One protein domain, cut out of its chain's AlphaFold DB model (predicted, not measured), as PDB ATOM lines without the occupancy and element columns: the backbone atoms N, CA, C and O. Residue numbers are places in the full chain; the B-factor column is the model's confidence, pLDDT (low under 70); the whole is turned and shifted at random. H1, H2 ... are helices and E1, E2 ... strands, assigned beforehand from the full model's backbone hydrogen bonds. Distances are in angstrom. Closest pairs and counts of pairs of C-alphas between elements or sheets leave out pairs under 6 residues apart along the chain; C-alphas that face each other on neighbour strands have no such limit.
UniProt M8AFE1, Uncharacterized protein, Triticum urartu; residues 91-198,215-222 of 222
ATOM      1  N   ASP A  91      45.209 -48.558 -14.624       46.09
ATOM      2  CA  ASP A  91      44.425 -49.662 -14.074       46.09
ATOM      3  C   ASP A  91      45.210 -50.976 -13.972       46.09
ATOM      4  O   ASP A  91      44.929 -51.769 -13.081       46.09
ATOM      5  N   LEU A  92      46.202 -51.229 -14.839       50.31
ATOM      6  CA  LEU A  92      47.065 -52.418 -14.734       50.31
ATOM      7  C   LEU A  92      48.156 -52.270 -13.665       50.31
ATOM      8  O   LEU A  92      48.686 -53.274 -13.202       50.31
ATOM      9  N   LEU A  93      48.492 -51.034 -13.290       51.34
ATOM     10  CA  LEU A  93      49.454 -50.718 -12.231       51.34
ATOM     11  C   LEU A  93      48.785 -50.640 -10.852       51.34
ATOM     12  O   LEU A  93      49.463 -50.741  -9.833       51.34
ATOM     13  N   ILE A  94      47.462 -50.471 -10.813       62.22
ATOM     14  CA  ILE A  94      46.676 -50.484  -9.581       62.22
ATOM     15  C   ILE A  94      46.505 -51.938  -9.137       62.22
ATOM     16  O   ILE A  94      45.799 -52.730  -9.770       62.22
ATOM     17  N   VAL A  95      47.180 -52.285  -8.045       68.50
ATOM     18  CA  VAL A  95      47.086 -53.590  -7.386       68.50
ATOM     19  C   VAL A  95      45.967 -53.547  -6.348       68.50
ATOM     20  O   VAL A  95      45.857 -52.583  -5.597       68.50
ATOM     21  N   GLY A  96      45.159 -54.607  -6.287       77.88
ATOM     22  CA  GLY A  96      44.082 -54.755  -5.306       77.88
ATOM     23  C   GLY A  96      42.678 -54.506  -5.874       77.88
ATOM     24  O   GLY A  96      42.509 -54.434  -7.094       77.88
ATOM     25  N   PRO A  97      41.659 -54.439  -4.997       78.06
ATOM     26  CA  PRO A  97      40.270 -54.207  -5.381       78.06
ATOM     27  C   PRO A  97      40.065 -52.861  -6.081       78.06
ATOM     28  O   PRO A  97      40.439 -51.809  -5.561       78.06
ATOM     29  N   LYS A  98      39.415 -52.892  -7.242       84.12
ATOM     30  CA  LYS A  98      39.083 -51.719  -8.056       84.12
ATOM     31  C   LYS A  98      37.579 -51.542  -8.073       84.12
ATOM     32  O   LYS A  98      36.851 -52.493  -8.346       84.12
ATOM     33  N   ILE A  99      37.122 -50.333  -7.792       83.12
ATOM     34  CA  ILE A  99      35.704 -49.996  -7.780       83.12
ATOM     35  C   ILE A  99      35.491 -48.832  -8.728       83.12
ATOM     36  O   ILE A  99      35.898 -47.708  -8.454       83.12
ATOM     37  N   TYR A 100      34.844 -49.120  -9.841       87.56
ATOM     38  CA  TYR A 100      34.459 -48.156 -10.850       87.56
ATOM     39  C   TYR A 100      33.029 -47.715 -10.568       87.56
ATOM     40  O   TYR A 100      32.169 -48.558 -10.300       87.56
ATOM     41  N   SER A 101      32.757 -46.419 -10.651       84.44
ATOM     42  CA  SER A 101      31.395 -45.898 -10.544       84.44
ATOM     43  C   SER A 101      31.109 -44.885 -11.640       84.44
ATOM     44  O   SER A 101      31.985 -44.095 -11.977       84.44
ATOM     45  N   ASP A 102      29.880 -44.917 -12.142       87.50
ATOM     46  CA  ASP A 102      29.370 -44.038 -13.195       87.50
ATOM     47  C   ASP A 102      27.895 -43.708 -12.915       87.50
ATOM     48  O   ASP A 102      27.173 -44.487 -12.268       87.50
ATOM     49  N   ALA A 103      27.437 -42.558 -13.404       84.38
ATOM     50  CA  ALA A 103      26.077 -42.090 -13.226       84.38
ATOM     51  C   ALA A 103      25.407 -41.680 -14.546       84.38
ATOM     52  O   ALA A 103      25.851 -40.814 -15.293       84.38
ATOM     53  N   ALA A 104      24.205 -42.209 -14.776       85.31
ATOM     54  CA  ALA A 104      23.338 -41.745 -15.850       85.31
ATOM     55  C   ALA A 104      22.421 -40.622 -15.343       85.31
ATOM     56  O   ALA A 104      21.448 -40.865 -14.623       85.31
ATOM     57  N   TYR A 105      22.698 -39.383 -15.749       86.06
ATOM     58  CA  TYR A 105      21.876 -38.223 -15.402       86.06
ATOM     59  C   TYR A 105      20.557 -38.191 -16.191       86.06
ATOM     60  O   TYR A 105      20.556 -38.261 -17.419       86.06
ATOM     61  N   ARG A 106      19.429 -38.033 -15.480       85.75
ATOM     62  CA  ARG A 106      18.069 -37.904 -16.048       85.75
ATOM     63  C   ARG A 106      17.723 -38.987 -17.078       85.75
ATOM     64  O   ARG A 106      17.175 -38.708 -18.146       85.75
ATOM     65  N   THR A 107      18.017 -40.239 -16.749       78.50
ATOM     66  CA  THR A 107      17.688 -41.379 -17.605       78.50
ATOM     67  C   THR A 107      16.201 -41.728 -17.536       78.50
ATOM     68  O   THR A 107      15.578 -41.686 -16.477       78.50
ATOM     69  N   LYS A 108      15.639 -42.104 -18.689       81.38
ATOM     70  CA  LYS A 108      14.273 -42.645 -18.834       81.38
ATOM     71  C   LYS A 108      14.252 -44.176 -18.890       81.38
ATOM     72  O   LYS A 108      13.194 -44.779 -19.003       81.38
ATOM     73  N   LYS A 109      15.428 -44.811 -18.879       71.94
ATOM     74  CA  LYS A 109      15.611 -46.252 -19.126       71.94
ATOM     75  C   LYS A 109      15.634 -47.076 -17.830       71.94
ATOM     76  O   LYS A 109      16.167 -48.181 -17.826       71.94
ATOM     77  N   VAL A 110      15.112 -46.535 -16.728       70.31
ATOM     78  CA  VAL A 110      15.056 -47.240 -15.442       70.31
ATOM     79  C   VAL A 110      13.827 -48.155 -15.421       70.31
ATOM     80  O   VAL A 110      12.718 -47.671 -15.649       70.31
ATOM     81  N   PRO A 111      13.990 -49.464 -15.156       65.44
ATOM     82  CA  PRO A 111      12.861 -50.377 -15.013       65.44
ATOM     83  C   PRO A 111      11.913 -49.924 -13.895       65.44
ATOM     84  O   PRO A 111      12.366 -49.607 -12.799       65.44
ATOM     85  N   GLY A 112      10.605 -49.916 -14.164       69.25
ATOM     86  CA  GLY A 112       9.584 -49.504 -13.190       69.25
ATOM     87  C   GLY A 112       9.322 -47.994 -13.122       69.25
ATOM     88  O   GLY A 112       8.484 -47.571 -12.332       69.25
ATOM     89  N   LEU A 113       9.996 -47.189 -13.950       73.62
ATOM     90  CA  LEU A 113       9.762 -45.748 -14.031       73.62
ATOM     91  C   LEU A 113       8.498 -45.434 -14.851       73.62
ATOM     92  O   LEU A 113       8.280 -46.041 -15.906       73.62
ATOM     93  N   LEU A 114       7.675 -44.484 -14.392       80.19
ATOM     94  CA  LEU A 114       6.478 -44.069 -15.125       80.19
ATOM     95  C   LEU A 114       6.852 -43.327 -16.415       80.19
ATOM     96  O   LEU A 114       7.892 -42.672 -16.525       80.19
ATOM     97  N   GLN A 115       5.980 -43.421 -17.418       75.50
ATOM     98  CA  GLN A 115       6.214 -42.788 -18.710       75.50
ATOM     99  C   GLN A 115       6.279 -41.260 -18.559       75.50
ATOM    100  O   GLN A 115       5.326 -40.626 -18.121       75.50
ATOM    101  N   GLY A 116       7.414 -40.670 -18.947       77.31
ATOM    102  CA  GLY A 116       7.664 -39.226 -18.852       77.31
ATOM    103  C   GLY A 116       8.515 -38.809 -17.650       77.31
ATOM    104  O   GLY A 116       9.065 -37.707 -17.659       77.31
ATOM    105  N   GLU A 117       8.707 -39.694 -16.674       82.44
ATOM    106  CA  GLU A 117       9.602 -39.447 -15.549       82.44
ATOM    107  C   GLU A 117      11.070 -39.687 -15.924       82.44
ATOM    108  O   GLU A 117      11.411 -40.341 -16.917       82.44
ATOM    109  N   VAL A 118      11.960 -39.108 -15.122       83.56
ATOM    110  CA  VAL A 118      13.407 -39.292 -15.224       83.56
ATOM    111  C   VAL A 118      13.957 -39.673 -13.861       83.56
ATOM    112  O   VAL A 118      13.465 -39.217 -12.834       83.56
ATOM    113  N   ALA A 119      15.011 -40.471 -13.864       78.69
ATOM    114  CA  ALA A 119      15.715 -40.886 -12.663       78.69
ATOM    115  C   ALA A 119      17.224 -40.704 -12.848       78.69
ATOM    116  O   ALA A 119      17.707 -40.423 -13.948       78.69
ATOM    117  N   THR A 120      17.972 -40.872 -11.765       79.81
ATOM    118  CA  THR A 120      19.428 -40.986 -11.836       79.81
ATOM    119  C   THR A 120      19.788 -42.463 -11.833       79.81
ATOM    120  O   THR A 120      19.473 -43.180 -10.887       79.81
ATOM    121  N   GLY A 121      20.411 -42.936 -12.910       81.94
ATOM    122  CA  GLY A 121      20.965 -44.285 -12.971       81.94
ATOM    123  C   GLY A 121      22.333 -44.307 -12.304       81.94
ATOM    124  O   GLY A 121      23.098 -43.359 -12.447       81.94
ATOM    125  N   VAL A 122      22.634 -45.380 -11.585       81.44
ATOM    126  CA  VAL A 122      23.911 -45.595 -10.906       81.44
ATOM    127  C   VAL A 122      24.470 -46.936 -11.362       81.44
ATOM    128  O   VAL A 122      23.797 -47.965 -11.256       81.44
ATOM    129  N   GLY A 123      25.695 -46.922 -11.874       84.19
ATOM    130  CA  GLY A 123      26.459 -48.114 -12.211       84.19
ATOM    131  C   GLY A 123      27.669 -48.231 -11.298       84.19
ATOM    132  O   GLY A 123      28.411 -47.269 -11.125       84.19
ATOM    133  N   VAL A 124      27.876 -49.413 -10.723       82.38
ATOM    134  CA  VAL A 124      29.100 -49.752  -9.993       82.38
ATOM    135  C   VAL A 124      29.644 -51.063 -10.534       82.38
ATOM    136  O   VAL A 124      28.913 -52.046 -10.660       82.38
ATOM    137  N   TYR A 125      30.932 -51.081 -10.849       85.06
ATOM    138  CA  TYR A 125      31.660 -52.279 -11.242       85.06
ATOM    139  C   TYR A 125      32.812 -52.513 -10.272       85.06
ATOM    140  O   TYR A 125      33.622 -51.621 -10.036       85.06
ATOM    141  N   ILE A 126      32.875 -53.705  -9.694       83.38
ATOM    142  CA  ILE A 126      33.884 -54.088  -8.711       83.38
ATOM    143  C   ILE A 126      34.723 -55.208  -9.314       83.38
ATOM    144  O   ILE A 126      34.178 -56.240  -9.693       83.38
ATOM    145  N   SER A 127      36.035 -55.004  -9.355       83.94
ATOM    146  CA  SER A 127      37.048 -55.946  -9.832       83.94
ATOM    147  C   SER A 127      37.944 -56.317  -8.655       83.94
ATOM    148  O   SER A 127      38.623 -55.449  -8.105       83.94
ATOM    149  N   MET A 128      37.943 -57.576  -8.224       80.62
ATOM    150  CA  MET A 128      38.721 -58.036  -7.069       80.62
ATOM    151  C   MET A 128      39.616 -59.216  -7.440       80.62
ATOM    152  O   MET A 128      39.109 -60.225  -7.927       80.62
ATOM    153  N   PRO A 129      40.928 -59.164  -7.163       78.00
ATOM    154  CA  PRO A 129      41.772 -60.342  -7.300       78.00
ATOM    155  C   PRO A 129      41.416 -61.387  -6.227       78.00
ATOM    156  O   PRO A 129      41.374 -61.074  -5.039       78.00
ATOM    157  N   PHE A 130      41.188 -62.636  -6.634       74.56
ATOM    158  CA  PHE A 130      40.914 -63.768  -5.746       74.56
ATOM    159  C   PHE A 130      41.515 -65.061  -6.314       74.56
ATOM    160  O   PHE A 130      41.155 -65.485  -7.410       74.56
ATOM    161  N   ASN A 131      42.425 -65.705  -5.573       70.50
ATOM    162  CA  ASN A 131      43.054 -66.988  -5.931       70.50
ATOM    163  C   ASN A 131      43.516 -67.079  -7.403       70.50
ATOM    164  O   ASN A 131      43.100 -67.972  -8.135       70.50
ATOM    165  N   GLN A 132      44.365 -66.136  -7.840       66.69
ATOM    166  CA  GLN A 132      44.892 -66.025  -9.219       66.69
ATOM    167  C   GLN A 132      43.842 -65.740 -10.313       66.69
ATOM    168  O   GLN A 132      44.178 -65.700 -11.495       66.69
ATOM    169  N   LYS A 133      42.582 -65.511  -9.935       71.31
ATOM    170  CA  LYS A 133      41.490 -65.076 -10.810       71.31
ATOM    171  C   LYS A 133      40.992 -63.696 -10.387       71.31
ATOM    172  O   LYS A 133      41.431 -63.141  -9.382       71.31
ATOM    173  N   GLU A 134      40.073 -63.145 -11.167       75.81
ATOM    174  CA  GLU A 134      39.411 -61.877 -10.879       75.81
ATOM    175  C   GLU A 134      37.915 -62.133 -10.674       75.81
ATOM    176  O   GLU A 134      37.276 -62.798 -11.490       75.81
ATOM    177  N   ILE A 135      37.376 -61.655  -9.555       77.31
ATOM    178  CA  ILE A 135      35.943 -61.632  -9.269       77.31
ATOM    179  C   ILE A 135      35.417 -60.280  -9.718       77.31
ATOM    180  O   ILE A 135      35.886 -59.239  -9.254       77.31
ATOM    181  N   ASN A 136      34.405 -60.326 -10.574       82.75
ATOM    182  CA  ASN A 136      33.793 -59.154 -11.167       82.75
ATOM    183  C   ASN A 136      32.331 -59.068 -10.724       82.75
ATOM    184  O   ASN A 136      31.564 -60.016 -10.894       82.75
ATOM    185  N   VAL A 137      31.942 -57.934 -10.147       79.94
ATOM    186  CA  VAL A 137      30.567 -57.678  -9.703       79.94
ATOM    187  C   VAL A 137      30.055 -56.431 -10.396       79.94
ATOM    188  O   VAL A 137      30.663 -55.368 -10.306       79.94
ATOM    189  N   GLN A 138      28.912 -56.556 -11.066       80.56
ATOM    190  CA  GLN A 138      28.195 -55.423 -11.641       80.56
ATOM    191  C   GLN A 138      26.948 -55.143 -10.814       80.56
ATOM    192  O   GLN A 138      26.098 -56.018 -10.631       80.56
ATOM    193  N   VAL A 139      26.831 -53.906 -10.347       77.88
ATOM    194  CA  VAL A 139      25.661 -53.408  -9.636       77.88
ATOM    195  C   VAL A 139      25.057 -52.274 -10.443       77.88
ATOM    196  O   VAL A 139      25.706 -51.269 -10.726       77.88
ATOM    197  N   GLN A 140      23.792 -52.440 -10.804       80.62
ATOM    198  CA  GLN A 140      22.984 -51.382 -11.394       80.62
ATOM    199  C   GLN A 140      21.910 -50.981 -10.395       80.62
ATOM    200  O   GLN A 140      21.210 -51.839  -9.853       80.62
ATOM    201  N   ALA A 141      21.796 -49.681 -10.156       78.38
ATOM    202  CA  ALA A 141      20.805 -49.092  -9.276       78.38
ATOM    203  C   ALA A 141      20.196 -47.838  -9.909       78.38
ATOM    204  O   ALA A 141      20.698 -47.285 -10.889       78.38
ATOM    205  N   SER A 142      19.096 -47.375  -9.332       80.44
ATOM    206  CA  SER A 142      18.456 -46.116  -9.694       80.44
ATOM    207  C   SER A 142      18.102 -45.334  -8.444       80.44
ATOM    208  O   SER A 142      17.724 -45.928  -7.437       80.44
ATOM    209  N   ALA A 143      18.167 -44.014  -8.534       77.75
ATOM    210  CA  ALA A 143      17.793 -43.087  -7.481       77.75
ATOM    211  C   ALA A 143      16.856 -42.002  -8.023       77.75
ATOM    212  O   ALA A 143      16.678 -41.853  -9.237       77.75
ATOM    213  N   SER A 144      16.294 -41.210  -7.108       79.81
ATOM    214  CA  SER A 144      15.561 -39.999  -7.472       79.81
ATOM    215  C   SER A 144      16.411 -39.110  -8.388       79.81
ATOM    216  O   SER A 144      17.628 -39.028  -8.182       79.81
ATOM    217  N   PRO A 145      15.803 -38.429  -9.371       79.38
ATOM    218  CA  PRO A 145      16.539 -37.560 -10.275       79.38
ATOM    219  C   PRO A 145      17.323 -36.495  -9.503       79.38
ATOM    220  O   PRO A 145      16.802 -35.825  -8.613       79.38
ATOM    221  N   THR A 146      18.597 -36.356  -9.853       79.00
ATOM    222  CA  THR A 146      19.474 -35.318  -9.314       79.00
ATOM    223  C   THR A 146      19.315 -34.017 -10.097       79.00
ATOM    224  O   THR A 146      18.844 -34.000 -11.237       79.00
ATOM    225  N   SER A 147      19.733 -32.904  -9.499       81.81
ATOM    226  CA  SER A 147      19.652 -31.583 -10.126       81.81
ATOM    227  C   SER A 147      20.772 -31.366 -11.141       81.81
ATOM    228  O   SER A 147      20.562 -30.685 -12.143       81.81
ATOM    229  N   THR A 148      21.945 -31.973 -10.932       79.31
ATOM    230  CA  THR A 148      23.110 -31.821 -11.819       79.31
ATOM    231  C   THR A 148      23.792 -33.159 -12.135       79.31
ATOM    232  O   THR A 148      23.689 -34.102 -11.341       79.31
ATOM    233  N   PRO A 149      24.535 -33.250 -13.258       81.69
ATOM    234  CA  PRO A 149      25.385 -34.403 -13.551       81.69
ATOM    235  C   PRO A 149      26.435 -34.646 -12.463       81.69
ATOM    236  O   PRO A 149      26.577 -35.765 -11.999       81.69
ATOM    237  N   LEU A 150      27.088 -33.592 -11.955       78.50
ATOM    238  CA  LEU A 150      28.078 -33.726 -10.878       78.50
ATOM    239  C   LEU A 150      27.475 -34.325  -9.595       78.50
ATOM    240  O   LEU A 150      28.124 -35.106  -8.906       78.50
ATOM    241  N   GLN A 151      26.223 -33.984  -9.276       80.44
ATOM    242  CA  GLN A 151      25.503 -34.594  -8.159       80.44
ATOM    243  C   GLN A 151      25.182 -36.072  -8.423       80.44
ATOM    244  O   GLN A 151      25.194 -36.863  -7.484       80.44
ATOM    245  N   ALA A 152      24.904 -36.445  -9.676       79.75
ATOM    246  CA  ALA A 152      24.719 -37.841 -10.067       79.75
ATOM    247  C   ALA A 152      26.013 -38.647  -9.860       79.75
ATOM    248  O   ALA A 152      25.975 -39.693  -9.218       79.75
ATOM    249  N   GLU A 153      27.159 -38.113 -10.296       83.12
ATOM    250  CA  GLU A 153      28.477 -38.740 -10.095       83.12
ATOM    251  C   GLU A 153      28.821 -38.901  -8.611       83.12
ATOM    252  O   GLU A 153      29.236 -39.967  -8.156       83.12
ATOM    253  N   ALA A 154      28.593 -37.850  -7.815       81.88
ATOM    254  CA  ALA A 154      28.828 -37.894  -6.374       81.88
ATOM    255  C   ALA A 154      27.946 -38.946  -5.681       81.88
ATOM    256  O   ALA A 154      28.387 -39.605  -4.737       81.88
ATOM    257  N   LEU A 155      26.709 -39.120  -6.158       81.25
ATOM    258  CA  LEU A 155      25.798 -40.150  -5.675       81.25
ATOM    259  C   LEU A 155      26.300 -41.556  -6.030       81.25
ATOM    260  O   LEU A 155      26.300 -42.426  -5.160       81.25
ATOM    261  N   ALA A 156      26.758 -41.772  -7.266       82.81
ATOM    262  CA  ALA A 156      27.308 -43.054  -7.702       82.81
ATOM    263  C   ALA A 156      28.561 -43.443  -6.905       82.81
ATOM    264  O   ALA A 156      28.649 -44.573  -6.421       82.81
ATOM    265  N   LEU A 157      29.471 -42.494  -6.669       84.94
ATOM    266  CA  LEU A 157      30.650 -42.709  -5.826       84.94
ATOM    267  C   LEU A 157      30.277 -43.014  -4.369       84.94
ATOM    268  O   LEU A 157      30.829 -43.931  -3.765       84.94
ATOM    269  N   SER A 158      29.326 -42.269  -3.800       83.06
ATOM    270  CA  SER A 158      28.835 -42.512  -2.436       83.06
ATOM    271  C   SER A 158      28.253 -43.922  -2.293       83.06
ATOM    272  O   SER A 158      28.574 -44.652  -1.354       83.06
ATOM    273  N   PHE A 159      27.448 -44.339  -3.271       82.62
ATOM    274  CA  PHE A 159      26.880 -45.680  -3.326       82.62
ATOM    275  C   PHE A 159      27.964 -46.758  -3.475       82.62
ATOM    276  O   PHE A 159      27.939 -47.756  -2.758       82.62
ATOM    277  N   ALA A 160      28.963 -46.536  -4.330       82.62
ATOM    278  CA  ALA A 160      30.103 -47.433  -4.488       82.62
ATOM    279  C   ALA A 160      30.914 -47.589  -3.188       82.62
ATOM    280  O   ALA A 160      31.280 -48.704  -2.817       82.62
ATOM    281  N   ALA A 161      31.149 -46.494  -2.457       80.88
ATOM    282  CA  ALA A 161      31.823 -46.526  -1.161       80.88
ATOM    283  C   ALA A 161      31.009 -47.284  -0.103       80.88
ATOM    284  O   ALA A 161      31.566 -48.059   0.679       80.88
ATOM    285  N   HIS A 162      29.685 -47.115  -0.113       81.31
ATOM    286  CA  HIS A 162      28.789 -47.883   0.742       81.31
ATOM    287  C   HIS A 162      28.858 -49.387   0.434       81.31
ATOM    288  O   HIS A 162      29.026 -50.186   1.354       81.31
ATOM    289  N   LEU A 163      28.807 -49.776  -0.846       78.75
ATOM    290  CA  LEU A 163      28.959 -51.173  -1.263       78.75
ATOM    291  C   LEU A 163      30.306 -51.754  -0.829       78.75
ATOM    292  O   LEU A 163      30.341 -52.856  -0.290       78.75
ATOM    293  N   ALA A 164      31.399 -51.008  -1.002       79.75
ATOM    294  CA  ALA A 164      32.728 -51.434  -0.570       79.75
ATOM    295  C   ALA A 164      32.769 -51.747   0.933       79.75
ATOM    296  O   ALA A 164      33.314 -52.772   1.342       79.75
ATOM    297  N   SER A 165      32.138 -50.890   1.744       78.19
ATOM    298  CA  SER A 165      32.019 -51.090   3.188       78.19
ATOM    299  C   SER A 165      31.152 -52.301   3.539       78.19
ATOM    300  O   SER A 165      31.552 -53.087   4.391       78.19
ATOM    301  N   GLN A 166      29.998 -52.487   2.889       80.00
ATOM    302  CA  GLN A 166      29.110 -53.628   3.159       80.00
ATOM    303  C   GLN A 166      29.725 -54.969   2.738       80.00
ATOM    304  O   GLN A 166      29.520 -55.982   3.402       80.00
ATOM    305  N   LEU A 167      30.501 -54.973   1.654       79.69
ATOM    306  CA  LEU A 167      31.209 -56.148   1.151       79.69
ATOM    307  C   LEU A 167      32.546 -56.397   1.871       79.69
ATOM    308  O   LEU A 167      33.249 -57.340   1.517       79.69
ATOM    309  N   ASN A 168      32.898 -55.580   2.873       80.56
ATOM    310  CA  ASN A 168      34.166 -55.643   3.609       80.56
ATOM    311  C   ASN A 168      35.404 -55.640   2.691       80.56
ATOM    312  O   ASN A 168      36.383 -56.347   2.939       80.56
ATOM    313  N   ILE A 169      35.371 -54.842   1.619       77.31
ATOM    314  CA  ILE A 169      36.497 -54.720   0.692       77.31
ATOM    315  C   ILE A 169      37.604 -53.917   1.375       77.31
ATOM    316  O   ILE A 169      37.444 -52.729   1.663       77.31
ATOM    317  N   ALA A 170      38.740 -54.564   1.626       77.88
ATOM    318  CA  ALA A 170      39.913 -53.915   2.190       77.88
ATOM    319  C   ALA A 170      40.660 -53.107   1.117       77.88
ATOM    320  O   ALA A 170      40.932 -53.615   0.033       77.88
ATOM    321  N   GLN A 171      41.010 -51.862   1.449       77.75
ATOM    322  CA  GLN A 171      41.802 -50.952   0.603       77.75
ATOM    323  C   GLN A 171      41.291 -50.827  -0.853       77.75
ATOM    324  O   GLN A 171      42.054 -51.043  -1.797       77.75
ATOM    325  N   PRO A 172      40.005 -50.482  -1.068       81.62
ATOM    326  CA  PRO A 172      39.479 -50.298  -2.413       81.62
ATOM    327  C   PRO A 172      40.102 -49.072  -3.084       81.62
ATOM    328  O   PRO A 172      40.204 -48.000  -2.484       81.62
ATOM    329  N   THR A 173      40.443 -49.210  -4.362       81.06
ATOM    330  CA  THR A 173      40.774 -48.074  -5.226       81.06
ATOM    331  C   THR A 173      39.535 -47.662  -6.010       81.06
ATOM    332  O   THR A 173      39.025 -48.437  -6.821       81.06
ATOM    333  N   PHE A 174      39.047 -46.444  -5.770       80.56
ATOM    334  CA  PHE A 174      37.907 -45.884  -6.495       80.56
ATOM    335  C   PHE A 174      38.357 -45.240  -7.807       80.56
ATOM    336  O   PHE A 174      39.292 -44.439  -7.825       80.56
ATOM    337  N   LEU A 175      37.675 -45.585  -8.896       78.75
ATOM    338  CA  LEU A 175      37.962 -45.151 -10.257       78.75
ATOM    339  C   LEU A 175      36.735 -44.433 -10.826       78.75
ATOM    340  O   LEU A 175      35.619 -44.950 -10.799       78.75
ATOM    341  N   LEU A 176      36.969 -43.213 -11.300       78.25
ATOM    342  CA  LEU A 176      35.953 -42.231 -11.674       78.25
ATOM    343  C   LEU A 176      36.372 -41.566 -12.983       78.25
ATOM    344  O   LEU A 176      37.559 -41.306 -13.186       78.25
ATOM    345  N   ASP A 177      35.412 -41.218 -13.831       75.94
ATOM    346  CA  ASP A 177      35.641 -40.417 -15.040       75.94
ATOM    347  C   ASP A 177      35.416 -38.904 -14.808       75.94
ATOM    348  O   ASP A 177      35.819 -38.065 -15.620       75.94
ATOM    349  N   CYS A 178      34.851 -38.526 -13.655       76.69
ATOM    350  CA  CYS A 178      34.625 -37.141 -13.259       76.69
ATOM    351  C   CYS A 178      35.842 -36.521 -12.542       76.69
ATOM    352  O   CYS A 178      35.984 -36.616 -11.319       76.69
ATOM    353  N   LEU A 179      36.692 -35.801 -13.288       71.19
ATOM    354  CA  LEU A 179      37.886 -35.125 -12.747       71.19
ATOM    355  C   LEU A 179      37.568 -34.168 -11.586       71.19
ATOM    356  O   LEU A 179      38.282 -34.153 -10.587       71.19
ATOM    357  N   ALA A 180      36.495 -33.379 -11.698       69.06
ATOM    358  CA  ALA A 180      36.110 -32.420 -10.661       69.06
ATOM    359  C   ALA A 180      35.794 -33.116  -9.325       69.06
ATOM    360  O   ALA A 180      36.198 -32.643  -8.264       69.06
ATOM    361  N   LEU A 181      35.108 -34.261  -9.384       70.69
ATOM    362  CA  LEU A 181      34.794 -35.066  -8.209       70.69
ATOM    363  C   LEU A 181      36.046 -35.757  -7.655       70.69
ATOM    364  O   LEU A 181      36.266 -35.724  -6.447       70.69
ATOM    365  N   ALA A 182      36.889 -36.317  -8.525       69.38
ATOM    366  CA  ALA A 182      38.150 -36.940  -8.130       69.38
ATOM    367  C   ALA A 182      39.068 -35.956  -7.383       69.38
ATOM    368  O   ALA A 182      39.573 -36.280  -6.308       69.38
ATOM    369  N   LEU A 183      39.214 -34.726  -7.893       64.06
ATOM    370  CA  LEU A 183      39.981 -33.668  -7.230       64.06
ATOM    371  C   LEU A 183      39.371 -33.281  -5.876       64.06
ATOM    372  O   LEU A 183      40.103 -33.166  -4.897       64.06
ATOM    373  N   ALA A 184      38.044 -33.131  -5.797       67.31
ATOM    374  CA  ALA A 184      37.354 -32.771  -4.556       67.31
ATOM    375  C   ALA A 184      37.454 -33.855  -3.463       67.31
ATOM    376  O   ALA A 184      37.438 -33.547  -2.268       67.31
ATOM    377  N   VAL A 185      37.525 -35.127  -3.858       66.38
ATOM    378  CA  VAL A 185      37.741 -36.258  -2.946       66.38
ATOM    379  C   VAL A 185      39.198 -36.306  -2.500       66.38
ATOM    380  O   VAL A 185      39.453 -36.422  -1.302       66.38
ATOM    381  N   ALA A 186      40.142 -36.138  -3.430       63.94
ATOM    382  CA  ALA A 186      41.573 -36.114  -3.134       63.94
ATOM    383  C   ALA A 186      41.966 -34.947  -2.213       63.94
ATOM    384  O   ALA A 186      42.829 -35.104  -1.354       63.94
ATOM    385  N   SER A 187      41.301 -33.794  -2.338       57.72
ATOM    386  CA  SER A 187      41.524 -32.627  -1.478       57.72
ATOM    387  C   SER A 187      40.844 -32.723  -0.103       57.72
ATOM    388  O   SER A 187      40.910 -31.777   0.677       57.72
ATOM    389  N   GLY A 188      40.141 -33.823   0.198       54.94
ATOM    390  CA  GLY A 188      39.400 -34.015   1.451       54.94
ATOM    391  C   GLY A 188      38.102 -33.202   1.568       54.94
ATOM    392  O   GLY A 188      37.345 -33.383   2.524       54.94
ATOM    393  N   CYS A 189      37.782 -32.352   0.586       44.78
ATOM    394  CA  CYS A 189      36.594 -31.495   0.600       44.78
ATOM    395  C   CYS A 189      35.282 -32.291   0.469       44.78
ATOM    396  O   CYS A 189      34.253 -31.888   1.014       44.78
ATOM    397  N   ALA A 190      35.297 -33.427  -0.233       43.88
ATOM    398  CA  ALA A 190      34.095 -34.229  -0.461       43.88
ATOM    399  C   ALA A 190      33.707 -35.104   0.745       43.88
ATOM    400  O   ALA A 190      32.520 -35.298   1.004       43.88
ATOM    401  N   PHE A 191      34.674 -35.595   1.530       40.28
ATOM    402  CA  PHE A 191      34.394 -36.538   2.622       40.28
ATOM    403  C   PHE A 191      33.703 -35.874   3.826       40.28
ATOM    404  O   PHE A 191      32.842 -36.485   4.464       40.28
ATOM    405  N   ALA A 192      33.994 -34.596   4.089       30.31
ATOM    406  CA  ALA A 192      33.301 -33.813   5.116       30.31
ATOM    407  C   ALA A 192      31.817 -33.567   4.773       30.31
ATOM    408  O   ALA A 192      30.981 -33.475   5.670       30.31
ATOM    409  N   ARG A 193      31.467 -33.518   3.478       30.94
ATOM    410  CA  ARG A 193      30.091 -33.290   3.002       30.94
ATOM    411  C   ARG A 193      29.326 -34.590   2.719       30.94
ATOM    412  O   ARG A 193      28.109 -34.610   2.862       30.94
ATOM    413  N   LEU A 194      30.023 -35.684   2.408       31.73
ATOM    414  CA  LEU A 194      29.448 -37.032   2.286       31.73
ATOM    415  C   LEU A 194      29.045 -37.628   3.645       31.73
ATOM    416  O   LEU A 194      28.071 -38.373   3.713       31.73
ATOM    417  N   ARG A 195      29.700 -37.218   4.744       25.84
ATOM    418  CA  ARG A 195      29.244 -37.514   6.116       25.84
ATOM    419  C   ARG A 195      27.836 -36.982   6.429       25.84
ATOM    420  O   ARG A 195      27.193 -37.517   7.324       25.84
ATOM    421  N   MET A 196      27.335 -35.980   5.697       23.78
ATOM    422  CA  MET A 196      26.035 -35.339   5.959       23.78
ATOM    423  C   MET A 196      24.823 -35.997   5.280       23.78
ATOM    424  O   MET A 196      23.702 -35.594   5.566       23.78
ATOM    425  N   VAL A 197      25.003 -37.004   4.416       28.48
ATOM    426  CA  VAL A 197      23.862 -37.734   3.809       28.48
ATOM    427  C   VAL A 197      23.551 -39.035   4.566       28.48
ATOM    428  O   VAL A 197      22.605 -39.748   4.245       28.48
ATOM    429  N   PHE A 198      24.293 -39.332   5.635       29.22
ATOM    430  CA  PHE A 198      24.031 -40.487   6.487       29.22
ATOM    431  C   PHE A 198      23.052 -40.145   7.608       29.22
ATOM    432  O   PHE A 198      23.455 -39.824   8.719       29.22
ATOM    433  N   TYR A 215      15.172 -48.160  -4.172       33.53
ATOM    434  CA  TYR A 215      16.252 -48.623  -5.051       33.53
ATOM    435  C   TYR A 215      15.896 -49.961  -5.709       33.53
ATOM    436  O   TYR A 215      15.641 -50.943  -5.019       33.53
ATOM    437  N   HIS A 216      15.938 -50.025  -7.042       36.69
ATOM    438  CA  HIS A 216      15.954 -51.294  -7.770       36.69
ATOM    439  C   HIS A 216      17.406 -51.691  -8.017       36.69
ATOM    440  O   HIS A 216      18.059 -51.126  -8.890       36.69
ATOM    441  N   VAL A 217      17.920 -52.637  -7.231       35.47
ATOM    442  CA  VAL A 217      19.297 -53.129  -7.358       35.47
ATOM    443  C   VAL A 217      19.296 -54.426  -8.163       35.47
ATOM    444  O   VAL A 217      18.686 -55.413  -7.754       35.47
ATOM    445  N   LYS A 218      19.992 -54.439  -9.302       33.00
ATOM    446  CA  LYS A 218      20.263 -55.659 -10.074       33.00
ATOM    447  C   LYS A 218      21.745 -55.991  -9.954       33.00
ATOM    448  O   LYS A 218      22.587 -55.213 -10.401       33.00
ATOM    449  N   VAL A 219      22.049 -57.134  -9.343       31.83
ATOM    450  CA  VAL A 219      23.414 -57.665  -9.232       31.83
ATOM    451  C   VAL A 219      23.603 -58.723 -10.310       31.83
ATOM    452  O   VAL A 219      22.818 -59.667 -10.399       31.83
ATOM    453  N   LEU A 220      24.622 -58.546 -11.145       27.47
ATOM    454  CA  LEU A 220      25.017 -59.508 -12.167       27.47
ATOM    455  C   LEU A 220      26.395 -60.060 -11.798       27.47
ATOM    456  O   LEU A 220      27.342 -59.294 -11.607       27.47
ATOM    457  N   PHE A 221      26.486 -61.384 -11.701       24.50
ATOM    458  CA  PHE A 221      27.753 -62.105 -11.621       24.50
ATOM    459  C   PHE A 221      28.157 -62.497 -13.044       24.50
ATOM    460  O   PHE A 221      27.327 -63.028 -13.787       24.50
ATOM    461  N   SER A 222      29.397 -62.191 -13.424       29.03
ATOM    462  CA  SER A 222      30.000 -62.572 -14.708       29.03
ATOM    463  C   SER A 222      31.045 -63.655 -14.518       29.03
ATOM    464  O   SER A 222      31.885 -63.445 -13.612       29.03
TER     465      SER A 222
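This is residues 91 to 198 and 215 to 222 of the 222 residues of an uncharacterized protein of Triticum urartu (UniProt M8AFE1). A twisted five-stranded sheet has the long helix H1 slantwise over one face, making two layers, with no named helix over the other face. Two short helices, H2 and H3, make a corner beside H1, off the sheet. The printed part has 116 residues with named elements in the order E1, E2, E3, H1, E4, H2, H3, E5; the mixed sheet runs E4, E1, E2, E3, E5. The class is mixed helices and strands, compact, with a radius of gyration of the C-alphas of 14.7 A and spans of 47 by 35 by 25 A.

E1, residues 98 to 107, spans 25.6 A from C-alpha 98 at (39.083, -51.719, -8.056). E2, 119 to 130, spans 34.7 A, and E3, 133 to 143, 32.5 A. H1, 149 to 166, spans 25.7 A. E4 is 173 to 175, H2 179 to 186, H3 189 to 197, and E5 218 to 221, ending at (27.753, -62.105, -11.621).

E1, E2 and E3 form a meander, each strand the antiparallel neighbour of the one before, in two hairpins; N 102 and O 123 are 3.0 A apart, N 124 and O 139 2.9 A. Edge strand E5 is antiparallel to E3, with N 218 and O 140 at 2.9 A; edge strand E4 is parallel to E1, with N 175 and O 99 at 2.8 A. E3, H1, E4 make a split strand-helix-strand unit, two strands running the same way with E1 and E2 between them, its crossover right-handed. H1 is on the sheet at a height of 6.6 A, over E1 and E2, 40 degrees from E1 on the local plane; the closest C-alphas of E1 and H1, Ala 103 and Glu 153, are 5.2 A apart. H1, with residues 150 to 154 alone, only just touches H2, with 3 pairs of C-alphas within 8 A, the closest Ala 154 and Leu 181 at 6.9 A. H2 and H3 touch only at the corner, and only just, with 3 such pairs, the closest Ala 184 and Ala 190 at 5.4 A. Every O i to N i+4 pair is within hydrogen-bond range in H1 and H2; in H3 2 of 5 are, and 3 of 6 O i to N i+3 pairs.

The C-alphas farthest apart, Gly 116 and Gln 132, are 46.9 A apart. Residues 199 to 214 are not printed, a gap of 16.1 A between C-alphas 198 and 215. The link E1 to E2 is long. Confidence is under 70 in 34 residues, among them 182 to 198 and 215 to 222.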